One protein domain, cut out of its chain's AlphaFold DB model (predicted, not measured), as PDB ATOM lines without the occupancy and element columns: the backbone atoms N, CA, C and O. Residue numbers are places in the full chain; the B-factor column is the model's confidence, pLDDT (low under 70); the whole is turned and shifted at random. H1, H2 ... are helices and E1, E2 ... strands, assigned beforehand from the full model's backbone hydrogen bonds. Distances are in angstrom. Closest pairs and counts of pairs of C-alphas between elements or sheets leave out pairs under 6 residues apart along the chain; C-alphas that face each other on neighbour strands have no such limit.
ATOM      1  N   PRO A   6     -24.151 -34.019  -6.924       96.69
ATOM      2  CA  PRO A   6     -24.128 -35.075  -5.917       96.69
ATOM      3  C   PRO A   6     -25.006 -36.263  -6.318       96.69
ATOM      4  O   PRO A   6     -26.084 -36.081  -6.892       96.69
ATOM      5  N   ILE A   7     -24.568 -37.483  -6.003       95.19
ATOM      6  CA  ILE A   7     -25.314 -38.707  -6.334       95.19
ATOM      7  C   ILE A   7     -26.702 -38.743  -5.680       95.19
ATOM      8  O   ILE A   7     -27.675 -39.155  -6.305       95.19
ATOM      9  N   GLU A   8     -26.804 -38.216  -4.459       95.44
ATOM     10  CA  GLU A   8     -28.046 -38.085  -3.690       95.44
ATOM     11  C   GLU A   8     -29.080 -37.171  -4.365       95.44
ATOM     12  O   GLU A   8     -30.273 -37.283  -4.104       95.44
ATOM     13  N   SER A   9     -28.637 -36.283  -5.263       96.12
ATOM     14  CA  SER A   9     -29.511 -35.376  -6.006       96.12
ATOM     15  C   SER A   9     -29.896 -35.922  -7.386       96.12
ATOM     16  O   SER A   9     -30.405 -35.163  -8.220       96.12
ATOM     17  N   MET A  10     -29.571 -37.180  -7.697       94.81
ATOM     18  CA  MET A  10     -29.894 -37.770  -8.992       94.81
ATOM     19  C   MET A  10     -31.401 -38.046  -9.090       94.81
ATOM     20  O   MET A  10     -31.942 -38.761  -8.249       94.81
ATOM     21  N   PRO A  11     -32.093 -37.531 -10.120       93.88
ATOM     22  CA  PRO A  11     -33.482 -37.894 -10.342       93.88
ATOM     23  C   PRO A  11     -33.591 -39.332 -10.864       93.88
ATOM     24  O   PRO A  11     -32.772 -39.767 -11.676       93.88
ATOM     25  N   ASP A  12     -34.647 -40.048 -10.468       92.50
ATOM     26  CA  ASP A  12     -34.854 -41.459 -10.835       92.50
ATOM     27  C   ASP A  12     -34.876 -41.703 -12.351       92.50
ATOM     28  O   ASP A  12     -34.464 -42.757 -12.826       92.50
ATOM     29  N   ASN A  13     -35.267 -40.703 -13.149       90.56
ATOM     30  CA  ASN A  13     -35.288 -40.793 -14.613       90.56
ATOM     31  C   ASN A  13     -33.897 -40.888 -15.276       90.56
ATOM     32  O   ASN A  13     -33.804 -40.926 -16.501       90.56
ATOM     33  N   ARG A  14     -32.819 -40.876 -14.488       90.38
ATOM     34  CA  ARG A  14     -31.440 -41.115 -14.937       90.38
ATOM     35  C   ARG A  14     -31.033 -42.581 -14.857       90.38
ATOM     36  O   ARG A  14     -30.047 -42.963 -15.476       90.38
ATOM     37  N   LYS A  15     -31.829 -43.398 -14.172       92.69
ATOM     38  CA  LYS A  15     -31.702 -44.854 -14.096       92.69
ATOM     39  C   LYS A  15     -32.519 -45.541 -15.198       92.69
ATOM     40  O   LYS A  15     -33.313 -46.436 -14.939       92.69
ATOM     41  N   ASP A  16     -32.376 -45.074 -16.438       89.62
ATOM     42  CA  ASP A  16     -33.171 -45.529 -17.592       89.62
ATOM     43  C   ASP A  16     -32.336 -46.245 -18.668       89.62
ATOM     44  O   ASP A  16     -32.771 -46.394 -19.810       89.62
ATOM     45  N   GLY A  17     -31.116 -46.660 -18.319       89.12
ATOM     46  CA  GLY A  17     -30.179 -47.312 -19.236       89.12
ATOM     47  C   GLY A  17     -29.384 -46.365 -20.133       89.12
ATOM     48  O   GLY A  17     -28.548 -46.830 -20.910       89.12
ATOM     49  N   ARG A  18     -29.567 -45.039 -20.040       88.38
ATOM     50  CA  ARG A  18     -28.685 -44.095 -20.744       88.38
ATOM     51  C   ARG A  18     -27.280 -44.084 -20.138       88.38
ATOM     52  O   ARG A  18     -27.098 -44.320 -18.947       88.38
ATOM     53  N   TYR A  19     -26.296 -43.710 -20.953       89.75
ATOM     54  CA  TYR A  19     -24.940 -43.474 -20.465       89.75
ATOM     55  C   TYR A  19     -24.831 -42.143 -19.721       89.75
ATOM     56  O   TYR A  19     -25.249 -41.100 -20.233       89.75
ATOM     57  N   LEU A  20     -24.193 -42.183 -18.559       91.38
ATOM     58  CA  LEU A  20     -23.854 -41.038 -17.722       91.38
ATOM     59  C   LEU A  20     -22.375 -41.083 -17.353       91.38
ATOM     60  O   LEU A  20     -21.714 -42.113 -17.501       91.38
ATOM     61  N   LEU A  21     -21.868 -39.955 -16.866       93.00
ATOM     62  CA  LEU A  21     -20.619 -39.936 -16.123       93.00
ATOM     63  C   LEU A  21     -20.929 -40.130 -14.646       93.00
ATOM     64  O   LEU A  21     -21.773 -39.420 -14.102       93.00
ATOM     65  N   LEU A  22     -20.217 -41.049 -14.009       93.50
ATOM     66  CA  LEU A  22     -20.224 -41.254 -12.567       93.50
ATOM     67  C   LEU A  22     -18.826 -40.978 -12.026       93.50
ATOM     68  O   LEU A  22     -17.842 -41.201 -12.728       93.50
ATOM     69  N   TRP A  23     -18.739 -40.468 -10.804       93.75
ATOM     70  CA  TRP A  23     -17.475 -40.316 -10.090       93.75
ATOM     71  C   TRP A  23     -17.402 -41.369  -8.988       93.75
ATOM     72  O   TRP A  23     -18.056 -41.204  -7.953       93.75
ATOM     73  N   ASP A  24     -16.653 -42.441  -9.238       89.38
ATOM     74  CA  ASP A  24     -16.386 -43.524  -8.288       89.38
ATOM     75  C   ASP A  24     -15.108 -43.243  -7.468       89.38
ATOM     76  O   ASP A  24     -14.552 -42.136  -7.511       89.38
ATOM     77  N   ALA A  25     -14.660 -44.220  -6.675       85.44
ATOM     78  CA  ALA A  25     -13.440 -44.104  -5.873       85.44
ATOM     79  C   ALA A  25     -12.156 -43.936  -6.716       85.44
ATOM     80  O   ALA A  25     -11.193 -43.325  -6.246       85.44
ATOM     81  N   ASP A  26     -12.155 -44.438  -7.953       83.50
ATOM     82  CA  ASP A  26     -11.022 -44.426  -8.881       83.50
ATOM     83  C   ASP A  26     -11.070 -43.239  -9.862       83.50
ATOM     84  O   ASP A  26     -10.053 -42.871 -10.458       83.50
ATOM     85  N   GLY A  27     -12.232 -42.597 -10.019       87.81
ATOM     86  CA  GLY A  27     -12.424 -41.363 -10.771       87.81
ATOM     87  C   GLY A  27     -13.675 -41.349 -11.650       87.81
ATOM     88  O   GLY A  27     -14.713 -41.925 -11.338       87.81
ATOM     89  N   ALA A  28     -13.604 -40.608 -12.759       89.31
ATOM     90  CA  ALA A  28     -14.735 -40.451 -13.669       89.31
ATOM     91  C   ALA A  28     -14.874 -41.657 -14.612       89.31
ATOM     92  O   ALA A  28     -13.957 -41.974 -15.373       89.31
ATOM     93  N   VAL A  29     -16.055 -42.272 -14.621       90.00
ATOM     94  CA  VAL A  29     -16.378 -43.463 -15.416       90.00
ATOM     95  C   VAL A  29     -17.637 -43.239 -16.237       90.00
ATOM     96  O   VAL A  29     -18.536 -42.507 -15.829       90.00
ATOM     97  N   VAL A  30     -17.712 -43.869 -17.409       90.31
ATOM     98  CA  VAL A  30     -18.946 -43.912 -18.203       90.31
ATOM     99  C   VAL A  30     -19.711 -45.164 -17.808       90.31
ATOM    100  O   VAL A  30     -19.159 -46.258 -17.901       90.31
ATOM    101  N   ALA A  31     -20.969 -45.012 -17.408       90.56
ATOM    102  CA  ALA A  31     -21.797 -46.125 -16.960       90.56
ATOM    103  C   ALA A  31     -23.250 -45.981 -17.413       90.56
ATOM    104  O   ALA A  31     -23.698 -44.877 -17.731       90.56
ATOM    105  N   SER A  32     -23.979 -47.091 -17.433       90.88
ATOM    106  CA  SER A  32     -25.423 -47.144 -17.679       90.88
ATOM    107  C   SER A  32     -26.111 -47.971 -16.603       90.88
ATOM    108  O   SER A  32     -25.538 -48.933 -16.104       90.88
ATOM    109  N   TRP A  33     -27.340 -47.601 -16.255       90.81
ATOM    110  CA  TRP A  33     -28.141 -48.361 -15.298       90.81
ATOM    111  C   TRP A  33     -28.761 -49.592 -15.964       90.81
ATOM    112  O   TRP A  33     -29.478 -49.446 -16.955       90.81
ATOM    113  N   ASN A  34     -28.527 -50.783 -15.427       87.25
ATOM    114  CA  ASN A  34     -29.074 -52.041 -15.927       87.25
ATOM    115  C   ASN A  34     -29.327 -53.004 -14.762       87.25
ATOM    116  O   ASN A  34     -28.556 -53.027 -13.814       87.25
ATOM    117  N   ALA A  35     -30.403 -53.794 -14.831       86.12
ATOM    118  CA  ALA A  35     -30.731 -54.822 -13.834       86.12
ATOM    119  C   ALA A  35     -30.606 -54.362 -12.359       86.12
ATOM    120  O   ALA A  35     -30.142 -55.116 -11.509       86.12
ATOM    121  N   ASP A  36     -31.038 -53.125 -12.080       87.19
ATOM    122  CA  ASP A  36     -30.972 -52.470 -10.765       87.19
ATOM    123  C   ASP A  36     -29.557 -52.133 -10.246       87.19
ATOM    124  O   ASP A  36     -29.386 -51.888  -9.051       87.19
ATOM    125  N   ASP A  37     -28.568 -52.038 -11.140       89.69
ATOM    126  CA  ASP A  37     -27.200 -51.626 -10.810       89.69
ATOM    127  C   ASP A  37     -26.530 -50.768 -11.910       89.69
ATOM    128  O   ASP A  37     -27.051 -50.602 -13.018       89.69
ATOM    129  N   TRP A  38     -25.376 -50.170 -11.605       89.81
ATOM    130  CA  TRP A  38     -24.561 -49.422 -12.568       89.81
ATOM    131  C   TRP A  38     -23.525 -50.315 -13.251       89.81
ATOM    132  O   TRP A  38     -22.623 -50.849 -12.613       89.81
ATOM    133  N   GLU A  39     -23.573 -50.375 -14.580       88.25
ATOM    134  CA  GLU A  39     -22.620 -51.132 -15.394       88.25
ATOM    135  C   GLU A  39     -21.639 -50.205 -16.115       88.25
ATOM    136  O   GLU A  39     -22.035 -49.235 -16.776       88.25
ATOM    137  N   ARG A  40     -20.340 -50.513 -16.024       86.44
ATOM    138  CA  ARG A  40     -19.267 -49.732 -16.652       86.44
ATOM    139  C   ARG A  40     -19.268 -49.959 -18.165       86.44
ATOM    140  O   ARG A  40     -19.204 -51.081 -18.664       86.44
ATOM    141  N   SER A  41     -19.273 -48.873 -18.931       80.62
ATOM    142  CA  SER A  41     -19.106 -48.936 -20.382       80.62
ATOM    143  C   SER A  41     -17.686 -49.394 -20.717       80.62
ATOM    144  O   SER A  41     -16.717 -48.744 -20.327       80.62
ATOM    145  N   GLY A  42     -17.554 -50.460 -21.510       69.38
ATOM    146  CA  GLY A  42     -16.256 -50.965 -21.977       69.38
ATOM    147  C   GLY A  42     -15.953 -52.420 -21.619       69.38
ATOM    148  O   GLY A  42     -14.888 -52.895 -21.997       69.38
ATOM    149  N   GLY A  43     -16.881 -53.125 -20.960       57.75
ATOM    150  CA  GLY A  43     -16.760 -54.565 -20.703       57.75
ATOM    151  C   GLY A  43     -15.771 -54.920 -19.592       57.75
ATOM    152  O   GLY A  43     -15.162 -55.982 -19.643       57.75
ATOM    153  N   PHE A  44     -15.580 -54.019 -18.630       63.88
ATOM    154  CA  PHE A  44     -14.881 -54.332 -17.388       63.88
ATOM    155  C   PHE A  44     -15.910 -54.853 -16.381       63.88
ATOM    156  O   PHE A  44     -16.898 -54.166 -16.132       63.88
ATOM    157  N   ASP A  45     -15.671 -56.044 -15.830       66.38
ATOM    158  CA  ASP A  45     -16.520 -56.692 -14.813       66.38
ATOM    159  C   ASP A  45     -16.333 -56.104 -13.399       66.38
ATOM    160  O   ASP A  45     -16.908 -56.608 -12.433       66.38
ATOM    161  N   ASP A  46     -15.516 -55.057 -13.243       72.19
ATOM    162  CA  ASP A  46     -15.312 -54.422 -11.946       72.19
ATOM    163  C   ASP A  46     -16.562 -53.629 -11.525       72.19
ATOM    164  O   ASP A  46     -17.025 -52.761 -12.281       72.19
ATOM    165  N   PRO A  47     -17.106 -53.892 -10.322       73.38
ATOM    166  CA  PRO A  47     -18.278 -53.189  -9.824       73.38
ATOM    167  C   PRO A  47     -17.978 -51.700  -9.634       73.38
ATOM    168  O   PRO A  47     -16.886 -51.311  -9.218       73.38
ATOM    169  N   ILE A  48     -18.968 -50.854  -9.922       84.38
ATOM    170  CA  ILE A  48     -18.875 -49.416  -9.662       84.38
ATOM    171  C   ILE A  48     -19.332 -49.169  -8.224       84.38
ATOM    172  O   ILE A  48     -20.525 -49.202  -7.937       84.38
ATOM    173  N   ASP A  49     -18.388 -48.889  -7.330       83.44
ATOM    174  CA  ASP A  49     -18.673 -48.622  -5.919       83.44
ATOM    175  C   ASP A  49     -18.271 -47.197  -5.508       83.44
ATOM    176  O   ASP A  49     -17.487 -46.516  -6.172       83.44
ATOM    177  N   GLY A  50     -18.834 -46.714  -4.401       90.00
ATOM    178  CA  GLY A  50     -18.467 -45.426  -3.816       90.00
ATOM    179  C   GLY A  50     -18.809 -44.227  -4.700       90.00
ATOM    180  O   GLY A  50     -18.111 -43.215  -4.656       90.00
ATOM    181  N   ILE A  51     -19.868 -44.322  -5.511       93.31
ATOM    182  CA  ILE A  51     -20.265 -43.236  -6.410       93.31
ATOM    183  C   ILE A  51     -20.652 -42.007  -5.583       93.31
ATOM    184  O   ILE A  51     -21.573 -42.056  -4.772       93.31
ATOM    185  N   THR A  52     -19.982 -40.881  -5.822       96.06
ATOM    186  CA  THR A  52     -20.233 -39.619  -5.103       96.06
ATOM    187  C   THR A  52     -20.941 -38.576  -5.958       96.06
ATOM    188  O   THR A  52     -21.724 -37.777  -5.441       96.06
ATOM    189  N   HIS A  53     -20.694 -38.583  -7.270       96.00
ATOM    190  CA  HIS A  53     -21.228 -37.593  -8.200       96.00
ATOM    191  C   HIS A  53     -21.674 -38.227  -9.512       96.00
ATOM    192  O   HIS A  53     -21.203 -39.293  -9.905       96.00
ATOM    193  N   TRP A  54     -22.551 -37.522 -10.217       95.44
ATOM    194  CA  TRP A  54     -22.985 -37.856 -11.564       95.44
ATOM    195  C   TRP A  54     -22.999 -36.617 -12.460       95.44
ATOM    196  O   TRP A  54     -23.093 -35.483 -11.981       95.44
ATOM    197  N   ALA A  55     -22.924 -36.830 -13.769       93.75
ATOM    198  CA  ALA A  55     -23.144 -35.797 -14.768       93.75
ATOM    199  C   ALA A  55     -23.736 -36.385 -16.053       93.75
ATOM    200  O   ALA A  55     -23.454 -37.519 -16.445       93.75
ATOM    201  N   ASP A  56     -24.538 -35.577 -16.744       90.69
ATOM    202  CA  ASP A  56     -25.013 -35.906 -18.084       90.69
ATOM    203  C   ASP A  56     -23.854 -35.924 -19.091       90.69
ATOM    204  O   ASP A  56     -23.047 -34.989 -19.163       90.69
ATOM    205  N   ILE A  57     -23.812 -36.959 -19.935       86.56
ATOM    206  CA  ILE A  57     -22.957 -36.958 -21.123       86.56
ATOM    207  C   ILE A  57     -23.654 -36.130 -22.195       86.56
ATOM    208  O   ILE A  57     -24.494 -36.625 -22.944       86.56
ATOM    209  N   ASN A  58     -23.268 -34.863 -22.292       72.69
ATOM    210  CA  ASN A  58     -23.655 -34.023 -23.417       72.69
ATOM    211  C   ASN A  58     -22.842 -34.454 -24.643       72.69
ATOM    212  O   ASN A  58     -21.620 -34.272 -24.669       72.69
ATOM    213  N   ARG A  59     -23.481 -35.040 -25.664       56.94
ATOM    214  CA  ARG A  59     -22.767 -35.380 -26.901       56.94
ATOM    215  C   ARG A  59     -22.468 -34.098 -27.686       56.94
ATOM    216  O   ARG A  59     -23.271 -33.159 -27.651       56.94
ATOM    217  N   PRO A  60     -21.349 -34.036 -28.434       45.12
ATOM    218  CA  PRO A  60     -21.140 -32.972 -29.412       45.12
ATOM    219  C   PRO A  60     -22.346 -32.921 -30.363       45.12
ATOM    220  O   PRO A  60     -22.585 -33.869 -31.107       45.12
ATOM    221  N   GLY A  61     -23.141 -31.851 -30.271       52.25
ATOM    222  CA  GLY A  61     -24.401 -31.686 -31.008       52.25
ATOM    223  C   GLY A  61     -25.638 -31.406 -30.147       52.25
ATOM    224  O   GLY A  61     -26.539 -30.727 -30.629       52.25
ATOM    225  N   ASP A  62     -25.659 -31.793 -28.867       52.50
ATOM    226  CA  ASP A  62     -26.888 -31.712 -28.055       52.50
ATOM    227  C   ASP A  62     -27.266 -30.287 -27.604       52.50
ATOM    228  O   ASP A  62     -28.420 -30.032 -27.264       52.50
ATOM    229  N   ARG A  63     -26.347 -29.308 -27.667       42.44
ATOM    230  CA  ARG A  63     -26.689 -27.869 -27.593       42.44
ATOM    231  C   ARG A  63     -25.578 -26.936 -28.090       42.44
ATOM    232  O   ARG A  63     -25.312 -25.906 -27.479       42.44
ATOM    233  N   ALA A  64     -24.915 -27.295 -29.189       46.31
ATOM    234  CA  ALA A  64     -23.958 -26.414 -29.872       46.31
ATOM    235  C   ALA A  64     -23.715 -26.818 -31.341       46.31
ATOM    236  O   ALA A  64     -22.580 -26.829 -31.801       46.31
ATOM    237  N   MET A  65     -24.754 -27.143 -32.119       42.56
ATOM    238  CA  MET A  65     -24.619 -27.144 -33.584       42.56
ATOM    239  C   MET A  65     -24.726 -25.708 -34.111       42.56
ATOM    240  O   MET A  65     -25.753 -25.270 -34.619       42.56
ATOM    241  N   ARG A  66     -23.625 -24.963 -33.990       41.38
ATOM    242  CA  ARG A  66     -23.218 -24.029 -35.044       41.38
ATOM    243  C   ARG A  66     -22.085 -24.720 -35.810       41.38
ATOM    244  O   ARG A  66     -20.934 -24.632 -35.418       41.38
ATOM    245  N   ASN A  67     -22.490 -25.472 -36.835       48.28
ATOM    246  CA  ASN A  67     -21.734 -26.020 -37.970       48.28
ATOM    247  C   ASN A  67     -20.302 -26.544 -37.719       48.28
ATOM    248  O   ASN A  67     -19.347 -25.848 -38.062       48.28
ATOM    249  N   PRO A  68     -20.126 -27.792 -37.253       55.25
ATOM    250  CA  PRO A  68     -18.874 -28.507 -37.477       55.25
ATOM    251  C   PRO A  68     -18.773 -28.976 -38.935       55.25
ATOM    252  O   PRO A  68     -19.776 -29.294 -39.583       55.25
ATOM    253  N   SER A  69     -17.552 -28.996 -39.458       59.25
ATOM    254  CA  SER A  69     -17.271 -29.398 -40.836       59.25
ATOM    255  C   SER A  69     -17.416 -30.915 -41.027       59.25
ATOM    256  O   SER A  69     -17.308 -31.700 -40.082       59.25
ATOM    257  N   GLN A  70     -17.670 -31.347 -42.267       56.66
ATOM    258  CA  GLN A  70     -17.914 -32.755 -42.602       56.66
ATOM    259  C   GLN A  70     -16.751 -33.679 -42.187       56.66
ATOM    260  O   GLN A  70     -16.990 -34.818 -41.785       56.66
ATOM    261  N   ASP A  71     -15.509 -33.185 -42.207       57.41
ATOM    262  CA  ASP A  71     -14.326 -33.944 -41.787       57.41
ATOM    263  C   ASP A  71     -14.263 -34.191 -40.270       57.41
ATOM    264  O   ASP A  71     -13.818 -35.256 -39.845       57.41
ATOM    265  N   GLU A  72     -14.765 -33.276 -39.436       60.75
ATOM    266  CA  GLU A  72     -14.794 -33.461 -37.975       60.75
ATOM    267  C   GLU A  72     -15.817 -34.527 -37.568       60.75
ATOM    268  O   GLU A  72     -15.558 -35.352 -36.689       60.75
ATOM    269  N   ILE A  73     -16.956 -34.563 -38.267       63.12
ATOM    270  CA  ILE A  73     -17.980 -35.597 -38.076       63.12
ATOM    271  C   ILE A  73     -17.430 -36.962 -38.507       63.12
ATOM    272  O   ILE A  73     -17.586 -37.950 -37.787       63.12
ATOM    273  N   LEU A  74     -16.755 -37.025 -39.659       58.41
ATOM    274  CA  LEU A  74     -16.186 -38.267 -40.186       58.41
ATOM    275  C   LEU A  74     -15.075 -38.822 -39.286       58.41
ATOM    276  O   LEU A  74     -15.076 -40.020 -39.001       58.41
ATOM    277  N   ASN A  75     -14.178 -37.974 -38.782       61.00
ATOM    278  CA  ASN A  75     -13.111 -38.404 -37.876       61.00
ATOM    279  C   ASN A  75     -13.667 -38.908 -36.534       61.00
ATOM    280  O   ASN A  75     -13.244 -39.963 -36.055       61.00
ATOM    281  N   GLY A  76     -14.686 -38.240 -35.982       65.12
ATOM    282  CA  GLY A  76     -15.337 -38.675 -34.745       65.12
ATOM    283  C   GLY A  76     -16.037 -40.033 -34.866       65.12
ATOM    284  O   GLY A  76     -16.042 -40.814 -33.914       65.12
ATOM    285  N   LEU A  77     -16.595 -40.362 -36.035       59.50
ATOM    286  CA  LEU A  77     -17.212 -41.670 -36.279       59.50
ATOM    287  C   LEU A  77     -16.172 -42.780 -36.489       59.50
ATOM    288  O   LEU A  77     -16.357 -43.888 -35.982       59.50
ATOM    289  N   VAL A  78     -15.066 -42.486 -37.180       65.31
ATOM    290  CA  VAL A  78     -13.954 -43.429 -37.384       65.31
ATOM    291  C   VAL A  78     -13.292 -43.805 -36.059       65.31
ATOM    292  O   VAL A  78     -13.053 -44.989 -35.822       65.31
ATOM    293  N   GLU A  79     -13.049 -42.844 -35.163       59.91
ATOM    294  CA  GLU A  79     -12.473 -43.140 -33.844       59.91
ATOM    295  C   GLU A  79     -13.450 -43.880 -32.933       59.91
ATOM    296  O   GLU A  79     -13.083 -44.878 -32.308       59.91
ATOM    297  N   LYS A  80     -14.708 -43.428 -32.885       62.56
ATOM    298  CA  LYS A  80     -15.709 -43.964 -31.960       62.56
ATOM    299  C   LYS A  80     -16.148 -45.384 -32.303       62.56
ATOM    300  O   LYS A  80     -16.405 -46.171 -31.399       62.56
ATOM    301  N   PHE A  81     -16.226 -45.712 -33.590       61.75
ATOM    302  CA  PHE A  81     -16.675 -47.026 -34.056       61.75
ATOM    303  C   PHE A  81     -15.551 -47.869 -34.679       61.75
ATOM    304  O   PHE A  81     -15.817 -48.962 -35.171       61.75
ATOM    305  N   LYS A  82     -14.297 -47.386 -34.654       64.31
ATOM    306  CA  LYS A  82     -13.097 -48.067 -35.187       64.31
ATOM    307  C   LYS A  82     -13.236 -48.501 -36.661       64.31
ATOM    308  O   LYS A  82     -12.625 -49.481 -37.086       64.31
TER     309      LYS A  82
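Overview. This is residues 6 to 82 of the 89 residues of an uncharacterized protein of Novosphingobium subterraneum (UniProt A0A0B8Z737). A small, strongly twisted sheet of four strands makes a head at one end, and a lone helix, H1, sits off at the other end of a long link, residues 57 to 69. The printed part has 77 residues with four named strands, then one named helix; the sheet runs E3, E2, E1, E4, antiparallel throughout. The class is mixed, helices and strands, with under half of the residues in named elements. The whole is loose, with a radius of gyration of the C-alphas of 14.8 A, and only just elongated, spanning 40 by 26 by 23 A.

Arrangement. Pass residues 6 to 18, which hold no named element, and look at E1, residues 19 to 23. It forms a hairpin with E2, residues 28 to 34, at 130 degrees; N 29 and O 22 are 2.8 A apart. E2 forms a hairpin with E3, residues 37 to 40, at 133 degrees; N 34 and O 37 are 2.8 A apart. These three are a meander, each strand the antiparallel neighbour of the one before. E4, residues 53 to 56, is antiparallel to E1 at 152 degrees, with N 21 and O 55 2.9 A apart, closing a Greek key, a meander whose first strand neighbours the fourth. H1, residues 70 to 81, is not on the sheet, with 0 pairs of C-alphas within 10 A; every O i to N i+4 pair in it is within hydrogen-bond range.

Along the chain. Find C-alpha 19 at (-24.940, -43.474, -20.465), where E1 begins its 13.2 A. E2 spans 18.6 A, and H1 runs 16.7 A to C-alpha 81 at (-16.675, -47.026, -34.056).

Size, cuts and confidence. The C-alphas farthest apart, of Gly 50 and Gln 70, are 40.8 A apart. The printed part has no cut. The links E3 to E4 and E4 to H1 are long. Residues 61 to 67 and 77 to 82, of which 77 to 81 belong to H1, stand free. The pLDDT is under 70 in residues 42 to 45 and 59 to 82.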